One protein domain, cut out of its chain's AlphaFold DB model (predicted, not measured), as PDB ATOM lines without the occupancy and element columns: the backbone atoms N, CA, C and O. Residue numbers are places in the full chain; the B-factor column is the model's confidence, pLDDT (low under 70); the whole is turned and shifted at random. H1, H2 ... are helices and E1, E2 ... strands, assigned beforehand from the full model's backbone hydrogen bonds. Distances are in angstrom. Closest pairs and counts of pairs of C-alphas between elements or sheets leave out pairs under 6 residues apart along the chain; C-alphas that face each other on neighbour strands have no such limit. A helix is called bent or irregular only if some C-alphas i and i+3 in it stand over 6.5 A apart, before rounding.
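What this domain is: This is residues 130 to 210 and 311 to 342 of the 346 residues of the protein "Putative transposase, IS4 family" of Holdemania filiformis DSM 12042 (UniProt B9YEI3). A bent two-stranded hairpin, E1 and E2, spans between two helical sides: H1 with H2 on one side, and the long helix H4, with short H3 near its first end, on the other. E3 lies between the two sides as well, next to H4, while the first half of E1 reaches away as an arm ending in a loop whose residues 135 to 140 stick out. The printed part has 113 residues in the order E1 E2 H1 E3 H2 H3 H4, four named helices and three named strands, a mixed class. E1 and E2 form an antiparallel sheet in the order E1 - E2. The whole is only just compact, close to loose, with a radius of gyration of the C-alphas of 15.6 A, and elongated, with spans of 43 by 28 by 28 A.

Where its parts are: Start at Met 130; residues 130 to 142 hold no named element. Find C-alpha 143 at (79.035, -28.875, -72.066), where E1 begins; it runs to residue 154 over 31.9 A and bends by 55 degrees at residue 146. E2, residues 157 to 164, covers 20.2 A and bends by 52 degrees at residue 160. Next come H1, residues 173 to 184, 16.3 A; E3, residues 190 to 193, 10.2 A; and H2, residues 200 to 208, 12.2 A. After the cut, H3, residues 311 to 315, measures 6.5 A. H4, residues 317 to 340, runs 33.7 A to C-alpha 340 at (67.279, -42.481, -90.933).

How they stand to each other: Look first at the hairpin of E1 and E2, antiparallel at 151 degrees: N 150 and O 162 are 2.8 A apart and N 159 and O 152 2.7 A, both within hydrogen-bond range. Residues 130 to 131 pair antiparallel with residues 143 to 144 of E1. The closest C-alphas of E2 and H1 are those of Tyr 162 and Phe 176, 5.8 A apart. For E1 and H4 they are those of Val 153 and Glu 329, 6.6 A. H1 and H4 are apart. E3 pairs with no named strand; its closest C-alpha to H4 is that of Val 192, 7.5 A from that of Arg 326. H1, with residues 173 to 174 alone, only just touches H2, with 3 pairs of C-alphas within 8 A, closest at Ile 174 and Asn 202, 6.4 A; they run the same way at a shallow tilt of 29 degrees. H3 and H4 only just touch, with 3 pairs, only at the corner by their link, closest at the C-alphas of Tyr 313 and Gly 319, 5.5 A. In H1, H2, H3 and H4 every O i to N i+4 pair is within hydrogen-bond range.

The domain as a whole: The C-alphas of Tyr 137 and Gly 185 are the two farthest apart, 46.5 A. Residues 211 to 310 are not printed, and C-alphas 210 and 311 are 18.4 A apart across this cut. Of the links that are printed whole, none is long. Residues 335 to 342, of which 335 to 340 belong to H4, stand free. The mean pLDDT of the printed part is 85.8; residues 133 to 142 and 342 are under 70.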
ATOM      1  N   MET A 130      75.250 -26.798 -73.790       88.31
ATOM      2  CA  MET A 130      74.269 -27.646 -73.105       88.31
ATOM      3  C   MET A 130      74.901 -28.928 -72.548       88.31
ATOM      4  O   MET A 130      75.893 -29.433 -73.074       88.31
ATOM      5  N   HIS A 131      74.303 -29.478 -71.487       82.19
ATOM      6  CA  HIS A 131      74.584 -30.852 -71.068       82.19
ATOM      7  C   HIS A 131      73.885 -31.819 -72.023       82.19
ATOM      8  O   HIS A 131      72.655 -31.817 -72.117       82.19
ATOM      9  N   MET A 132      74.673 -32.642 -72.708       78.00
ATOM     10  CA  MET A 132      74.165 -33.698 -73.582       78.00
ATOM     11  C   MET A 132      73.816 -34.956 -72.772       78.00
ATOM     12  O   MET A 132      74.294 -35.130 -71.646       78.00
ATOM     13  N   LYS A 133      72.958 -35.827 -73.323       66.25
ATOM     14  CA  LYS A 133      72.592 -37.120 -72.716       66.25
ATOM     15  C   LYS A 133      73.743 -38.134 -72.913       66.25
ATOM     16  O   LYS A 133      73.606 -39.033 -73.716       66.25
ATOM     17  N   TYR A 134      74.829 -37.946 -72.156       58.44
ATOM     18  CA  TYR A 134      75.893 -38.895 -71.763       58.44
ATOM     19  C   TYR A 134      76.242 -40.076 -72.704       58.44
ATOM     20  O   TYR A 134      75.474 -41.027 -72.833       58.44
ATOM     21  N   ASP A 135      77.498 -40.119 -73.156       48.16
ATOM     22  CA  ASP A 135      78.214 -41.351 -73.513       48.16
ATOM     23  C   ASP A 135      78.745 -42.011 -72.226       48.16
ATOM     24  O   ASP A 135      79.536 -41.419 -71.487       48.16
ATOM     25  N   TYR A 136      78.303 -43.245 -71.970       42.16
ATOM     26  CA  TYR A 136      78.590 -44.054 -70.783       42.16
ATOM     27  C   TYR A 136      80.088 -44.120 -70.402       42.16
ATOM     28  O   TYR A 136      80.413 -44.250 -69.219       42.16
ATOM     29  N   TYR A 137      80.994 -43.967 -71.375       49.12
ATOM     30  CA  TYR A 137      82.444 -44.140 -71.217       49.12
ATOM     31  C   TYR A 137      83.233 -42.858 -70.928       49.12
ATOM     32  O   TYR A 137      84.371 -42.932 -70.458       49.12
ATOM     33  N   ASN A 138      82.657 -41.678 -71.162       48.88
ATOM     34  CA  ASN A 138      83.353 -40.409 -70.975       48.88
ATOM     35  C   ASN A 138      82.820 -39.692 -69.731       48.88
ATOM     36  O   ASN A 138      81.850 -38.941 -69.795       48.88
ATOM     37  N   HIS A 139      83.506 -39.874 -68.595       48.31
ATOM     38  CA  HIS A 139      83.285 -39.206 -67.295       48.31
ATOM     39  C   HIS A 139      83.429 -37.670 -67.311       48.31
ATOM     40  O   HIS A 139      83.754 -37.031 -66.306       48.31
ATOM     41  N   THR A 140      83.212 -37.033 -68.448       50.59
ATOM     42  CA  THR A 140      83.382 -35.610 -68.629       50.59
ATOM     43  C   THR A 140      82.000 -34.969 -68.623       50.59
ATOM     44  O   THR A 140      81.260 -35.068 -69.597       50.59
ATOM     45  N   ASN A 141      81.649 -34.292 -67.524       55.16
ATOM     46  CA  ASN A 141      80.543 -33.327 -67.426       55.16
ATOM     47  C   ASN A 141      80.773 -32.127 -68.380       55.16
ATOM     48  O   ASN A 141      80.817 -30.974 -67.952       55.16
ATOM     49  N   VAL A 142      81.013 -32.387 -69.664       66.75
ATOM     50  CA  VAL A 142      81.434 -31.395 -70.647       66.75
ATOM     51  C   VAL A 142      80.204 -30.888 -71.366       66.75
ATOM     52  O   VAL A 142      79.466 -31.637 -72.004       66.75
ATOM     53  N   PHE A 143      79.988 -29.582 -71.240       80.75
ATOM     54  CA  PHE A 143      79.035 -28.875 -72.066       80.75
ATOM     55  C   PHE A 143      79.483 -28.941 -73.521       80.75
ATOM     56  O   PHE A 143      80.650 -28.686 -73.822       80.75
ATOM     57  N   LYS A 144      78.542 -29.212 -74.418       87.62
ATOM     58  CA  LYS A 144      78.770 -29.128 -75.859       87.62
ATOM     59  C   LYS A 144      77.842 -28.077 -76.460       87.62
ATOM     60  O   LYS A 144      76.754 -27.870 -75.917       87.62
ATOM     61  N   PRO A 145      78.254 -27.394 -77.536       91.31
ATOM     62  CA  PRO A 145      77.344 -26.524 -78.259       91.31
ATOM     63  C   PRO A 145      76.222 -27.366 -78.866       91.31
ATOM     64  O   PRO A 145      76.474 -28.428 -79.434       91.31
ATOM     65  N   GLY A 146      74.985 -26.916 -78.720       91.38
ATOM     66  CA  GLY A 146      73.839 -27.648 -79.222       91.38
ATOM     67  C   GLY A 146      72.548 -26.854 -79.190       91.38
ATOM     68  O   GLY A 146      72.487 -25.718 -78.707       91.38
ATOM     69  N   TYR A 147      71.516 -27.508 -79.702       91.06
ATOM     70  CA  TYR A 147      70.165 -26.992 -79.845       91.06
ATOM     71  C   TYR A 147      69.203 -27.888 -79.080       91.06
ATOM     72  O   TYR A 147      69.262 -29.115 -79.213       91.06
ATOM     73  N   ASN A 148      68.310 -27.294 -78.289       91.50
ATOM     74  CA  ASN A 148      67.242 -28.044 -77.647       91.50
ATOM     75  C   ASN A 148      66.006 -28.031 -78.549       91.50
ATOM     76  O   ASN A 148      65.236 -27.071 -78.546       91.50
ATOM     77  N   VAL A 149      65.838 -29.081 -79.344       92.19
ATOM     78  CA  VAL A 149      64.755 -29.197 -80.320       92.19
ATOM     79  C   VAL A 149      63.546 -29.844 -79.667       92.19
ATOM     80  O   VAL A 149      63.639 -30.894 -79.035       92.19
ATOM     81  N   GLN A 150      62.403 -29.206 -79.843       93.50
ATOM     82  CA  GLN A 150      61.117 -29.594 -79.293       93.50
ATOM     83  C   GLN A 150      60.189 -29.888 -80.460       93.50
ATOM     84  O   GLN A 150      60.123 -29.095 -81.401       93.50
ATOM     85  N   ILE A 151      59.468 -31.000 -80.406       93.19
ATOM     86  CA  ILE A 151      58.489 -31.356 -81.433       93.19
ATOM     87  C   ILE A 151      57.145 -31.669 -80.794       93.19
ATOM     88  O   ILE A 151      57.068 -32.261 -79.718       93.19
ATOM     89  N   GLY A 152      56.085 -31.270 -81.482       93.06
ATOM     90  CA  GLY A 152      54.714 -31.643 -81.185       93.06
ATOM     91  C   GLY A 152      54.296 -32.733 -82.148       93.06
ATOM     92  O   GLY A 152      54.169 -32.465 -83.337       93.06
ATOM     93  N   VAL A 153      54.078 -33.944 -81.651       90.88
ATOM     94  CA  VAL A 153      53.613 -35.075 -82.455       90.88
ATOM     95  C   VAL A 153      52.116 -35.280 -82.237       90.88
ATOM     96  O   VAL A 153      51.628 -35.203 -81.102       90.88
ATOM     97  N   ASN A 154      51.386 -35.509 -83.324       89.19
ATOM     98  CA  ASN A 154      49.972 -35.860 -83.314       89.19
ATOM     99  C   ASN A 154      49.723 -36.988 -84.324       89.19
ATOM    100  O   ASN A 154      49.903 -36.782 -85.524       89.19
ATOM    101  N   ASN A 155      49.331 -38.172 -83.843       85.25
ATOM    102  CA  ASN A 155      49.040 -39.350 -84.668       85.25
ATOM    103  C   ASN A 155      50.182 -39.705 -85.643       85.25
ATOM    104  O   ASN A 155      49.946 -39.995 -86.812       85.25
ATOM    105  N   GLY A 156      51.428 -39.637 -85.166       82.75
ATOM    106  CA  GLY A 156      52.628 -39.946 -85.954       82.75
ATOM    107  C   GLY A 156      53.161 -38.807 -86.830       82.75
ATOM    108  O   GLY A 156      54.254 -38.935 -87.372       82.75
ATOM    109  N   TYR A 157      52.461 -37.674 -86.928       87.19
ATOM    110  CA  TYR A 157      52.935 -36.505 -87.675       87.19
ATOM    111  C   TYR A 157      53.529 -35.454 -86.743       87.19
ATOM    112  O   TYR A 157      52.964 -35.155 -85.689       87.19
ATOM    113  N   ILE A 158      54.645 -34.849 -87.151       91.25
ATOM    114  CA  ILE A 158      55.180 -33.656 -86.489       91.25
ATOM    115  C   ILE A 158      54.287 -32.476 -86.880       91.25
ATOM    116  O   ILE A 158      54.343 -31.988 -88.004       91.25
ATOM    117  N   ALA A 159      53.444 -32.041 -85.949       91.12
ATOM    118  CA  ALA A 159      52.510 -30.937 -86.128       91.12
ATOM    119  C   ALA A 159      53.187 -29.566 -85.980       91.12
ATOM    120  O   ALA A 159      52.769 -28.606 -86.614       91.12
ATOM    121  N   TYR A 160      54.215 -29.463 -85.134       94.94
ATOM    122  CA  TYR A 160      54.974 -28.230 -84.922       94.94
ATOM    123  C   TYR A 160      56.351 -28.542 -84.337       94.94
ATOM    124  O   TYR A 160      56.523 -29.559 -83.658       94.94
ATOM    125  N   SER A 161      57.325 -27.669 -84.572       94.56
ATOM    126  CA  SER A 161      58.656 -27.770 -83.981       94.56
ATOM    127  C   SER A 161      59.132 -26.415 -83.469       94.56
ATOM    128  O   SER A 161      58.785 -25.362 -83.996       94.56
ATOM    129  N   TYR A 162      59.936 -26.446 -82.412       95.25
ATOM    130  CA  TYR A 162      60.532 -25.262 -81.810       95.25
ATOM    131  C   TYR A 162      61.967 -25.568 -81.394       95.25
ATOM    132  O   TYR A 162      62.235 -26.568 -80.726       95.25
ATOM    133  N   ILE A 163      62.897 -24.702 -81.783       93.75
ATOM    134  CA  ILE A 163      64.312 -24.834 -81.445       93.75
ATOM    135  C   ILE A 163      64.616 -23.845 -80.327       93.75
ATOM    136  O   ILE A 163      64.641 -22.636 -80.536       93.75
ATOM    137  N   SER A 164      64.835 -24.368 -79.126       91.19
ATOM    138  CA  SER A 164      65.083 -23.561 -77.942       91.19
ATOM    139  C   SER A 164      66.577 -23.406 -77.653       91.19
ATOM    140  O   SER A 164      67.323 -24.394 -77.678       91.19
ATOM    141  N   PRO A 165      67.027 -22.198 -77.267       87.56
ATOM    142  CA  PRO A 165      68.350 -22.007 -76.692       87.56
ATOM    143  C   PRO A 165      68.419 -22.406 -75.206       87.56
ATOM    144  O   PRO A 165      69.518 -22.443 -74.647       87.56
ATOM    145  N   ASP A 166      67.288 -22.683 -74.543       87.19
ATOM    146  CA  ASP A 166      67.248 -23.124 -73.146       87.19
ATOM    147  C   ASP A 166      67.612 -24.607 -73.003       87.19
ATOM    148  O   ASP A 166      67.058 -25.493 -73.651       87.19
ATOM    149  N   VAL A 167      68.494 -24.890 -72.043       81.69
ATOM    150  CA  VAL A 167      68.959 -26.252 -71.728       81.69
ATOM    151  C   VAL A 167      67.851 -27.118 -71.108       81.69
ATOM    152  O   VAL A 167      67.898 -28.345 -71.213       81.69
ATOM    153  N   ASN A 168      66.889 -26.499 -70.418       82.75
ATOM    154  CA  ASN A 168      65.863 -27.196 -69.646       82.75
ATOM    155  C   ASN A 168      64.494 -27.114 -70.329       82.75
ATOM    156  O   ASN A 168      64.005 -26.016 -70.595       82.75
ATOM    157  N   ASP A 169      63.854 -28.268 -70.504       84.00
ATOM    158  CA  ASP A 169      62.570 -28.422 -71.200       84.00
ATOM    159  C   ASP A 169      61.416 -27.724 -70.468       84.00
ATOM    160  O   ASP A 169      60.441 -27.289 -71.070       84.00
ATOM    161  N   THR A 170      61.553 -27.481 -69.161       87.19
ATOM    162  CA  THR A 170      60.541 -26.729 -68.407       87.19
ATOM    163  C   THR A 170      60.232 -25.364 -69.026       87.19
ATOM    164  O   THR A 170      59.086 -24.934 -68.996       87.19
ATOM    165  N   LYS A 171      61.236 -24.680 -69.585       88.50
ATOM    166  CA  LYS A 171      61.069 -23.334 -70.150       88.50
ATOM    167  C   LYS A 171      60.622 -23.326 -71.607       88.50
ATOM    168  O   LYS A 171      60.332 -22.261 -72.136       88.50
ATOM    169  N   THR A 172      60.594 -24.480 -72.269       92.44
ATOM    170  CA  THR A 172      60.308 -24.553 -73.704       92.44
ATOM    171  C   THR A 172      58.820 -24.695 -73.999       92.44
ATOM    172  O   THR A 172      58.403 -24.334 -75.092       92.44
ATOM    173  N   ALA A 173      58.017 -25.164 -73.033       93.00
ATOM    174  CA  ALA A 173      56.592 -25.435 -73.230       93.00
ATOM    175  C   ALA A 173      55.802 -24.192 -73.662       93.00
ATOM    176  O   ALA A 173      55.078 -24.243 -74.647       93.00
ATOM    177  N   ILE A 174      55.948 -23.081 -72.933       94.12
ATOM    178  CA  ILE A 174      55.198 -21.848 -73.209       94.12
ATOM    179  C   ILE A 174      55.583 -21.274 -74.582       94.12
ATOM    180  O   ILE A 174      54.685 -21.156 -75.410       94.12
ATOM    181  N   PRO A 175      56.875 -21.035 -74.902       94.88
ATOM    182  CA  PRO A 175      57.263 -20.587 -76.242       94.88
ATOM    183  C   PRO A 175      56.815 -21.536 -77.361       94.88
ATOM    184  O   PRO A 175      56.427 -21.087 -78.437       94.88
ATOM    185  N   PHE A 176      56.837 -22.853 -77.113       95.62
ATOM    186  CA  PHE A 176      56.333 -23.844 -78.062       95.62
ATOM    187  C   PHE A 176      54.837 -23.636 -78.339       95.62
ATOM    188  O   PHE A 176      54.431 -23.612 -79.497       95.62
ATOM    189  N   LEU A 177      54.019 -23.488 -77.291       95.38
ATOM    190  CA  LEU A 177      52.569 -23.314 -77.416       95.38
ATOM    191  C   LEU A 177      52.197 -21.956 -78.014       95.38
ATOM    192  O   LEU A 177      51.314 -21.891 -78.862       95.38
ATOM    193  N   GLU A 178      52.897 -20.887 -77.633       95.88
ATOM    194  CA  GLU A 178      52.719 -19.564 -78.238       95.88
ATOM    195  C   GLU A 178      53.045 -19.590 -79.734       95.88
ATOM    196  O   GLU A 178      52.273 -19.077 -80.541       95.88
ATOM    197  N   GLY A 179      54.152 -20.230 -80.116       96.25
ATOM    198  CA  GLY A 179      54.525 -20.405 -81.517       96.25
ATOM    199  C   GLY A 179      53.514 -21.245 -82.300       96.25
ATOM    200  O   GLY A 179      53.105 -20.845 -83.389       96.25
ATOM    201  N   TYR A 180      53.039 -22.349 -81.710       95.62
ATOM    202  CA  TYR A 180      51.963 -23.164 -82.276       95.62
ATOM    203  C   TYR A 180      50.707 -22.320 -82.536       95.62
ATOM    204  O   TYR A 180      50.209 -22.284 -83.661       95.62
ATOM    205  N   ARG A 181      50.233 -21.579 -81.527       95.88
ATOM    206  CA  ARG A 181      49.051 -20.720 -81.655       95.88
ATOM    207  C   ARG A 181      49.248 -19.629 -82.698       95.88
ATOM    208  O   ARG A 181      48.343 -19.368 -83.479       95.88
ATOM    209  N   ASN A 182      50.422 -19.004 -82.746       96.69
ATOM    210  CA  ASN A 182      50.717 -17.979 -83.746       96.69
ATOM    211  C   ASN A 182      50.684 -18.544 -85.174       96.69
ATOM    212  O   ASN A 182      50.283 -17.836 -86.094       96.69
ATOM    213  N   GLN A 183      51.092 -19.801 -85.367       95.44
ATOM    214  CA  GLN A 183      51.090 -20.433 -86.683       95.44
ATOM    215  C   GLN A 183      49.707 -20.936 -87.113       95.44
ATOM    216  O   GLN A 183      49.350 -20.794 -88.283       95.44
ATOM    217  N   PHE A 184      48.937 -21.530 -86.200       94.31
ATOM    218  CA  PHE A 184      47.657 -22.174 -86.527       94.31
ATOM    219  C   PHE A 184      46.421 -21.345 -86.159       94.31
ATOM    220  O   PHE A 184      45.313 -21.701 -86.549       94.31
ATOM    221  N   GLY A 185      46.596 -20.242 -85.431       95.44
ATOM    222  CA  GLY A 185      45.516 -19.367 -84.973       95.44
ATOM    223  C   GLY A 185      44.731 -19.889 -83.766       95.44
ATOM    224  O   GLY A 185      43.810 -19.207 -83.329       95.44
ATOM    225  N   ASP A 186      45.078 -21.060 -83.222       94.56
ATOM    226  CA  ASP A 186      44.373 -21.691 -82.100       94.56
ATOM    227  C   ASP A 186      45.328 -22.482 -81.187       94.56
ATOM    228  O   ASP A 186      46.409 -22.912 -81.604       94.56
ATOM    229  N   ASP A 187      44.932 -22.658 -79.928       95.19
ATOM    230  CA  ASP A 187      45.657 -23.447 -78.933       95.19
ATOM    231  C   ASP A 187      45.312 -24.951 -79.068       95.19
ATOM    232  O   ASP A 187      44.195 -25.331 -79.436       95.19
ATOM    233  N   PRO A 188      46.241 -25.874 -78.760       94.06
ATOM    234  CA  PRO A 188      45.925 -27.297 -78.780       94.06
ATOM    235  C   PRO A 188      44.957 -27.653 -77.645       94.06
ATOM    236  O   PRO A 188      45.190 -27.317 -76.488       94.06
ATOM    237  N   LYS A 189      43.923 -28.454 -77.935       93.38
ATOM    238  CA  LYS A 189      42.937 -28.893 -76.919       93.38
ATOM    239  C   LYS A 189      43.566 -29.631 -75.732       93.38
ATOM    240  O   LYS A 189      43.101 -29.522 -74.600       93.38
ATOM    241  N   MET A 190      44.605 -30.422 -75.996       92.94
ATOM    242  CA  MET A 190      45.299 -31.220 -74.993       92.94
ATOM    243  C   MET A 190      46.788 -31.291 -75.306       92.94
ATOM    244  O   MET A 190      47.196 -31.499 -76.450       92.94
ATOM    245  N   VAL A 191      47.597 -31.208 -74.255       92.94
ATOM    246  CA  VAL A 191      49.048 -31.357 -74.322       92.94
ATOM    247  C   VAL A 191      49.475 -32.439 -73.341       92.94
ATOM    248  O   VAL A 191      49.107 -32.417 -72.173       92.94
ATOM    249  N   VAL A 192      50.270 -33.392 -73.824       91.44
ATOM    250  CA  VAL A 192      50.852 -34.478 -73.026       91.44
ATOM    251  C   VAL A 192      52.363 -34.395 -73.169       91.44
ATOM    252  O   VAL A 192      52.843 -34.323 -74.303       91.44
ATOM    253  N   THR A 193      53.102 -34.411 -72.059       89.19
ATOM    254  CA  THR A 193      54.567 -34.247 -72.056       89.19
ATOM    255  C   THR A 193      55.266 -35.184 -71.075       89.19
ATOM    256  O   THR A 193      54.633 -35.891 -70.285       89.19
ATOM    257  N   ASP A 194      56.598 -35.176 -71.100       84.19
ATOM    258  CA  ASP A 194      57.423 -35.850 -70.101       84.19
ATOM    259  C   ASP A 194      57.453 -35.103 -68.744       84.19
ATOM    260  O   ASP A 194      56.781 -34.085 -68.553       84.19
ATOM    261  N   ALA A 195      58.217 -35.638 -67.780       85.25
ATOM    262  CA  ALA A 195      58.316 -35.083 -66.428       85.25
ATOM    263  C   ALA A 195      59.078 -33.749 -66.335       85.25
ATOM    264  O   ALA A 195      58.983 -33.074 -65.309       85.25
ATOM    265  N   GLY A 196      59.859 -33.392 -67.356       87.12
ATOM    266  CA  GLY A 196      60.671 -32.179 -67.418       87.12
ATOM    267  C   GLY A 196      59.850 -30.906 -67.624       87.12
ATOM    268  O   GLY A 196      60.294 -29.826 -67.231       87.12
ATOM    269  N   TYR A 197      58.630 -31.019 -68.152       91.50
ATOM    270  CA  TYR A 197      57.758 -29.871 -68.420       91.50
ATOM    271  C   TYR A 197      56.850 -29.494 -67.244       91.50
ATOM    272  O   TYR A 197      56.340 -28.376 -67.211       91.50
ATOM    273  N   GLY A 198      56.626 -30.375 -66.265       94.12
ATOM    274  CA  GLY A 198      55.712 -30.095 -65.155       94.12
ATOM    275  C   GLY A 198      56.216 -28.984 -64.228       94.12
ATOM    276  O   GLY A 198      57.064 -29.216 -63.363       94.12
ATOM    277  N   SER A 199      55.651 -27.785 -64.366       94.31
ATOM    278  CA  SER A 199      55.957 -26.602 -63.555       94.31
ATOM    279  C   SER A 199      54.716 -25.751 -63.329       94.31
ATOM    280  O   SER A 199      53.753 -25.841 -64.086       94.31
ATOM    281  N   PHE A 200      54.737 -24.916 -62.285       94.94
ATOM    282  CA  PHE A 200      53.625 -24.007 -62.001       94.94
ATOM    283  C   PHE A 200      53.339 -23.104 -63.200       94.94
ATOM    284  O   PHE A 200      52.187 -22.937 -63.570       94.94
ATOM    285  N   GLU A 201      54.394 -22.570 -63.807       94.00
ATOM    286  CA  GLU A 201      54.340 -21.672 -64.951       94.00
ATOM    287  C   GLU A 201      53.600 -22.319 -66.130       94.00
ATOM    288  O   GLU A 201      52.669 -21.726 -66.669       94.00
ATOM    289  N   ASN A 202      53.942 -23.565 -66.469       95.12
ATOM    290  CA  ASN A 202      53.323 -24.266 -67.596       95.12
ATOM    291  C   ASN A 202      51.869 -24.666 -67.312       95.12
ATOM    292  O   ASN A 202      51.030 -24.563 -68.203       95.12
ATOM    293  N   TYR A 203      51.545 -25.079 -66.081       95.56
ATOM    294  CA  TYR A 203      50.152 -25.352 -65.708       95.56
ATOM    295  C   TYR A 203      49.298 -24.085 -65.686       95.56
ATOM    296  O   TYR A 203      48.168 -24.099 -66.163       95.56
ATOM    297  N   ALA A 204      49.838 -22.989 -65.151       95.12
ATOM    298  CA  ALA A 204      49.167 -21.698 -65.113       95.12
ATOM    299  C   ALA A 204      48.872 -21.185 -66.528       95.12
ATOM    300  O   ALA A 204      47.745 -20.781 -66.800       95.12
ATOM    301  N   TYR A 205      49.855 -21.263 -67.432       95.00
ATOM    302  CA  TYR A 205      49.663 -20.924 -68.842       95.00
ATOM    303  C   TYR A 205      48.571 -21.793 -69.472       95.00
ATOM    304  O   TYR A 205      47.611 -21.270 -70.030       95.00
ATOM    305  N   ALA A 206      48.654 -23.116 -69.316       94.75
ATOM    306  CA  ALA A 206      47.649 -24.017 -69.864       94.75
ATOM    307  C   ALA A 206      46.237 -23.727 -69.334       94.75
ATOM    308  O   ALA A 206      45.287 -23.728 -70.109       94.75
ATOM    309  N   GLN A 207      46.095 -23.413 -68.042       93.44
ATOM    310  CA  GLN A 207      44.807 -23.032 -67.465       93.44
ATOM    311  C   GLN A 207      44.260 -21.738 -68.084       93.44
ATOM    312  O   GLN A 207      43.078 -21.690 -68.419       93.44
ATOM    313  N   LEU A 208      45.093 -20.702 -68.237       93.56
ATOM    314  CA  LEU A 208      44.692 -19.432 -68.862       93.56
ATOM    315  C   LEU A 208      44.231 -19.627 -70.312       93.56
ATOM    316  O   LEU A 208      43.277 -18.985 -70.742       93.56
ATOM    317  N   HIS A 209      44.884 -20.542 -71.027       94.31
ATOM    318  CA  HIS A 209      44.603 -20.876 -72.423       94.31
ATOM    319  C   HIS A 209      43.596 -22.022 -72.599       94.31
ATOM    320  O   HIS A 209      43.373 -22.475 -73.715       94.31
ATOM    321  N   GLN A 210      42.979 -22.503 -71.512       94.69
ATOM    322  CA  GLN A 210      42.009 -23.610 -71.524       94.69
ATOM    323  C   GLN A 210      42.539 -24.901 -72.183       94.69
ATOM    324  O   GLN A 210      41.780 -25.723 -72.695       94.69
ATOM    325  N   ASP A 311      47.576 -36.315 -61.591       93.69
ATOM    326  CA  ASP A 311      47.595 -37.641 -60.966       93.69
ATOM    327  C   ASP A 311      46.286 -38.389 -61.232       93.69
ATOM    328  O   ASP A 311      46.323 -39.513 -61.728       93.69
ATOM    329  N   ALA A 312      45.144 -37.753 -60.956       94.38
ATOM    330  CA  ALA A 312      43.824 -38.342 -61.153       94.38
ATOM    331  C   ALA A 312      43.588 -38.728 -62.618       94.38
ATOM    332  O   ALA A 312      43.130 -39.836 -62.892       94.38
ATOM    333  N   TYR A 313      43.959 -37.856 -63.561       93.50
ATOM    334  CA  TYR A 313      43.842 -38.151 -64.985       93.50
ATOM    335  C   TYR A 313      44.708 -39.348 -65.398       93.50
ATOM    336  O   TYR A 313      44.241 -40.225 -66.123       93.50
ATOM    337  N   LEU A 314      45.954 -39.418 -64.921       91.56
ATOM    338  CA  LEU A 314      46.888 -40.496 -65.262       91.56
ATOM    339  C   LEU A 314      46.476 -41.873 -64.715       91.56
ATOM    340  O   LEU A 314      46.934 -42.882 -65.249       91.56
ATOM    341  N   GLU A 315      45.622 -41.931 -63.690       91.25
ATOM    342  CA  GLU A 315      45.047 -43.188 -63.186       91.25
ATOM    343  C   GLU A 315      43.858 -43.692 -64.028       91.25
ATOM    344  O   GLU A 315      43.504 -44.871 -63.949       91.25
ATOM    345  N   THR A 316      43.260 -42.840 -64.869       94.75
ATOM    346  CA  THR A 316      42.175 -43.245 -65.779       94.75
ATOM    347  C   THR A 316      42.683 -44.114 -66.932       94.75
ATOM    348  O   THR A 316      43.850 -44.045 -67.327       94.75
ATOM    349  N   GLU A 317      41.788 -44.894 -67.544       93.75
ATOM    350  CA  GLU A 317      42.116 -45.689 -68.736       93.75
ATOM    351  C   GLU A 317      42.542 -44.820 -69.929       93.75
ATOM    352  O   GLU A 317      43.441 -45.192 -70.685       93.75
ATOM    353  N   GLU A 318      41.962 -43.626 -70.083       90.75
ATOM    354  CA  GLU A 318      42.422 -42.683 -71.103       90.75
ATOM    355  C   GLU A 318      43.825 -42.155 -70.799       90.75
ATOM    356  O   GLU A 318      44.677 -42.154 -71.689       90.75
ATOM    357  N   GLY A 319      44.102 -41.765 -69.553       89.62
ATOM    358  CA  GLY A 319      45.429 -41.307 -69.143       89.62
ATOM    359  C   GLY A 319      46.512 -42.348 -69.413       89.62
ATOM    360  O   GLY A 319      47.535 -42.029 -70.029       89.62
ATOM    361  N   LYS A 320      46.262 -43.611 -69.049       89.06
ATOM    362  CA  LYS A 320      47.167 -44.737 -69.340       89.06
ATOM    363  C   LYS A 320      47.395 -44.910 -70.844       89.06
ATOM    364  O   LYS A 320      48.545 -45.010 -71.276       89.06
ATOM    365  N   ARG A 321      46.327 -44.870 -71.650       90.00
ATOM    366  CA  ARG A 321      46.403 -44.979 -73.118       90.00
ATOM    367  C   ARG A 321      47.227 -43.852 -73.739       90.00
ATOM    368  O   ARG A 321      48.102 -44.117 -74.557       90.00
ATOM    369  N   ARG A 322      46.995 -42.602 -73.324       87.56
ATOM    370  CA  ARG A 322      47.740 -41.424 -73.811       87.56
ATOM    371  C   ARG A 322      49.223 -41.502 -73.454       87.56
ATOM    372  O   ARG A 322      50.067 -41.142 -74.269       87.56
ATOM    373  N   MET A 323      49.551 -42.002 -72.262       84.00
ATOM    374  CA  MET A 323      50.945 -42.208 -71.860       84.00
ATOM    375  C   MET A 323      51.636 -43.313 -72.660       84.00
ATOM    376  O   MET A 323      52.810 -43.158 -72.995       84.00
ATOM    377  N   ALA A 324      50.923 -44.392 -72.996       84.50
ATOM    378  CA  ALA A 324      51.436 -45.434 -73.883       84.50
ATOM    379  C   ALA A 324      51.661 -44.899 -75.308       84.50
ATOM    380  O   ALA A 324      52.746 -45.068 -75.864       84.50
ATOM    381  N   GLN A 325      50.683 -44.166 -75.855       84.31
ATOM    382  CA  GLN A 325      50.782 -43.518 -77.169       84.31
ATOM    383  C   GLN A 325      51.973 -42.553 -77.238       84.31
ATOM    384  O   GLN A 325      52.743 -42.601 -78.192       84.31
ATOM    385  N   ARG A 326      52.183 -41.739 -76.195       82.44
ATOM    386  CA  ARG A 326      53.344 -40.844 -76.093       82.44
ATOM    387  C   ARG A 326      54.667 -41.596 -76.250       82.44
ATOM    388  O   ARG A 326      55.562 -41.086 -76.911       82.44
ATOM    389  N   SER A 327      54.813 -42.769 -75.630       77.12
ATOM    390  CA  SER A 327      56.055 -43.545 -75.752       77.12
ATOM    391  C   SER A 327      56.331 -43.890 -77.214       77.12
ATOM    392  O   SER A 327      57.421 -43.630 -77.706       77.12
ATOM    393  N   SER A 328      55.314 -44.379 -77.928       78.88
ATOM    394  CA  SER A 328      55.441 -44.767 -79.335       78.88
ATOM    395  C   SER A 328      55.668 -43.576 -80.269       78.88
ATOM    396  O   SER A 328      56.482 -43.660 -81.182       78.88
ATOM    397  N   GLU A 329      54.947 -42.473 -80.072       80.88
ATOM    398  CA  GLU A 329      55.007 -41.312 -80.966       80.88
ATOM    399  C   GLU A 329      56.322 -40.532 -80.829       80.88
ATOM    400  O   GLU A 329      56.885 -40.094 -81.833       80.88
ATOM    401  N   ALA A 330      56.828 -40.357 -79.602       72.81
ATOM    402  CA  ALA A 330      58.038 -39.571 -79.358       72.81
ATOM    403  C   ALA A 330      59.288 -40.340 -79.784       72.81
ATOM    404  O   ALA A 330      60.169 -39.790 -80.451       72.81
ATOM    405  N   GLU A 331      59.353 -41.624 -79.413       72.19
ATOM    406  CA  GLU A 331      60.460 -42.498 -79.792       72.19
ATOM    407  C   GLU A 331      60.468 -42.759 -81.296       72.19
ATOM    408  O   GLU A 331      61.549 -42.773 -81.875       72.19
ATOM    409  N   GLY A 332      59.299 -42.884 -81.936       77.44
ATOM    410  CA  GLY A 332      59.194 -43.001 -83.391       77.44
ATOM    411  C   GLY A 332      59.749 -41.768 -84.104       77.44
ATOM    412  O   GLY A 332      60.723 -41.874 -84.845       77.44
ATOM    413  N   ALA A 333      59.209 -40.580 -83.812       83.31
ATOM    414  CA  ALA A 333      59.597 -39.353 -84.512       83.31
ATOM    415  C   ALA A 333      61.084 -39.002 -84.320       83.31
ATOM    416  O   ALA A 333      61.798 -38.738 -85.288       83.31
ATOM    417  N   PHE A 334      61.591 -39.033 -83.082       84.12
ATOM    418  CA  PHE A 334      63.016 -38.788 -82.854       84.12
ATOM    419  C   PHE A 334      63.898 -39.964 -83.278       84.12
ATOM    420  O   PHE A 334      65.055 -39.740 -83.633       84.12
ATOM    421  N   GLY A 335      63.393 -41.197 -83.235       79.81
ATOM    422  CA  GLY A 335      64.087 -42.389 -83.709       79.81
ATOM    423  C   GLY A 335      64.342 -42.331 -85.208       79.81
ATOM    424  O   GLY A 335      65.474 -42.562 -85.627       79.81
ATOM    425  N   ASP A 336      63.346 -41.922 -85.993       80.44
ATOM    426  CA  ASP A 336      63.482 -41.720 -87.435       80.44
ATOM    427  C   ASP A 336      64.467 -40.597 -87.753       80.44
ATOM    428  O   ASP A 336      65.386 -40.802 -88.547       80.44
ATOM    429  N   ILE A 337      64.355 -39.443 -87.079       79.88
ATOM    430  CA  ILE A 337      65.315 -38.335 -87.236       79.88
ATOM    431  C   ILE A 337      66.745 -38.816 -86.951       79.88
ATOM    432  O   ILE A 337      67.674 -38.504 -87.690       79.88
ATOM    433  N   LYS A 338      66.942 -39.607 -85.896       75.38
ATOM    434  CA  LYS A 338      68.276 -40.067 -85.489       75.38
ATOM    435  C   LYS A 338      68.827 -41.154 -86.408       75.38
ATOM    436  O   LYS A 338      69.956 -41.049 -86.878       75.38
ATOM    437  N   LYS A 339      68.039 -42.194 -86.677       76.25
ATOM    438  CA  LYS A 339      68.485 -43.382 -87.411       76.25
ATOM    439  C   LYS A 339      68.493 -43.166 -88.920       76.25
ATOM    440  O   LYS A 339      69.475 -43.522 -89.563       76.25
ATOM    441  N   ASN A 340      67.435 -42.581 -89.479       76.50
ATOM    442  CA  ASN A 340      67.279 -42.481 -90.933       76.50
ATOM    443  C   ASN A 340      68.068 -41.301 -91.512       76.50
ATOM    444  O   ASN A 340      68.545 -41.392 -92.639       76.50
ATOM    445  N   PHE A 341      68.264 -40.225 -90.742       73.56
ATOM    446  CA  PHE A 341      69.045 -39.059 -91.180       73.56
ATOM    447  C   PHE A 341      70.476 -39.034 -90.620       73.56
ATOM    448  O   PHE A 341      71.196 -38.059 -90.813       73.56
ATOM    449  N   GLY A 342      70.907 -40.100 -89.934       67.19
ATOM    450  CA  GLY A 342      72.291 -40.255 -89.477       67.19
ATOM    451  C   GLY A 342      72.723 -39.302 -88.355       67.19
ATOM    452  O   GLY A 342      73.922 -39.117 -88.149       67.19
TER     453      GLY A 342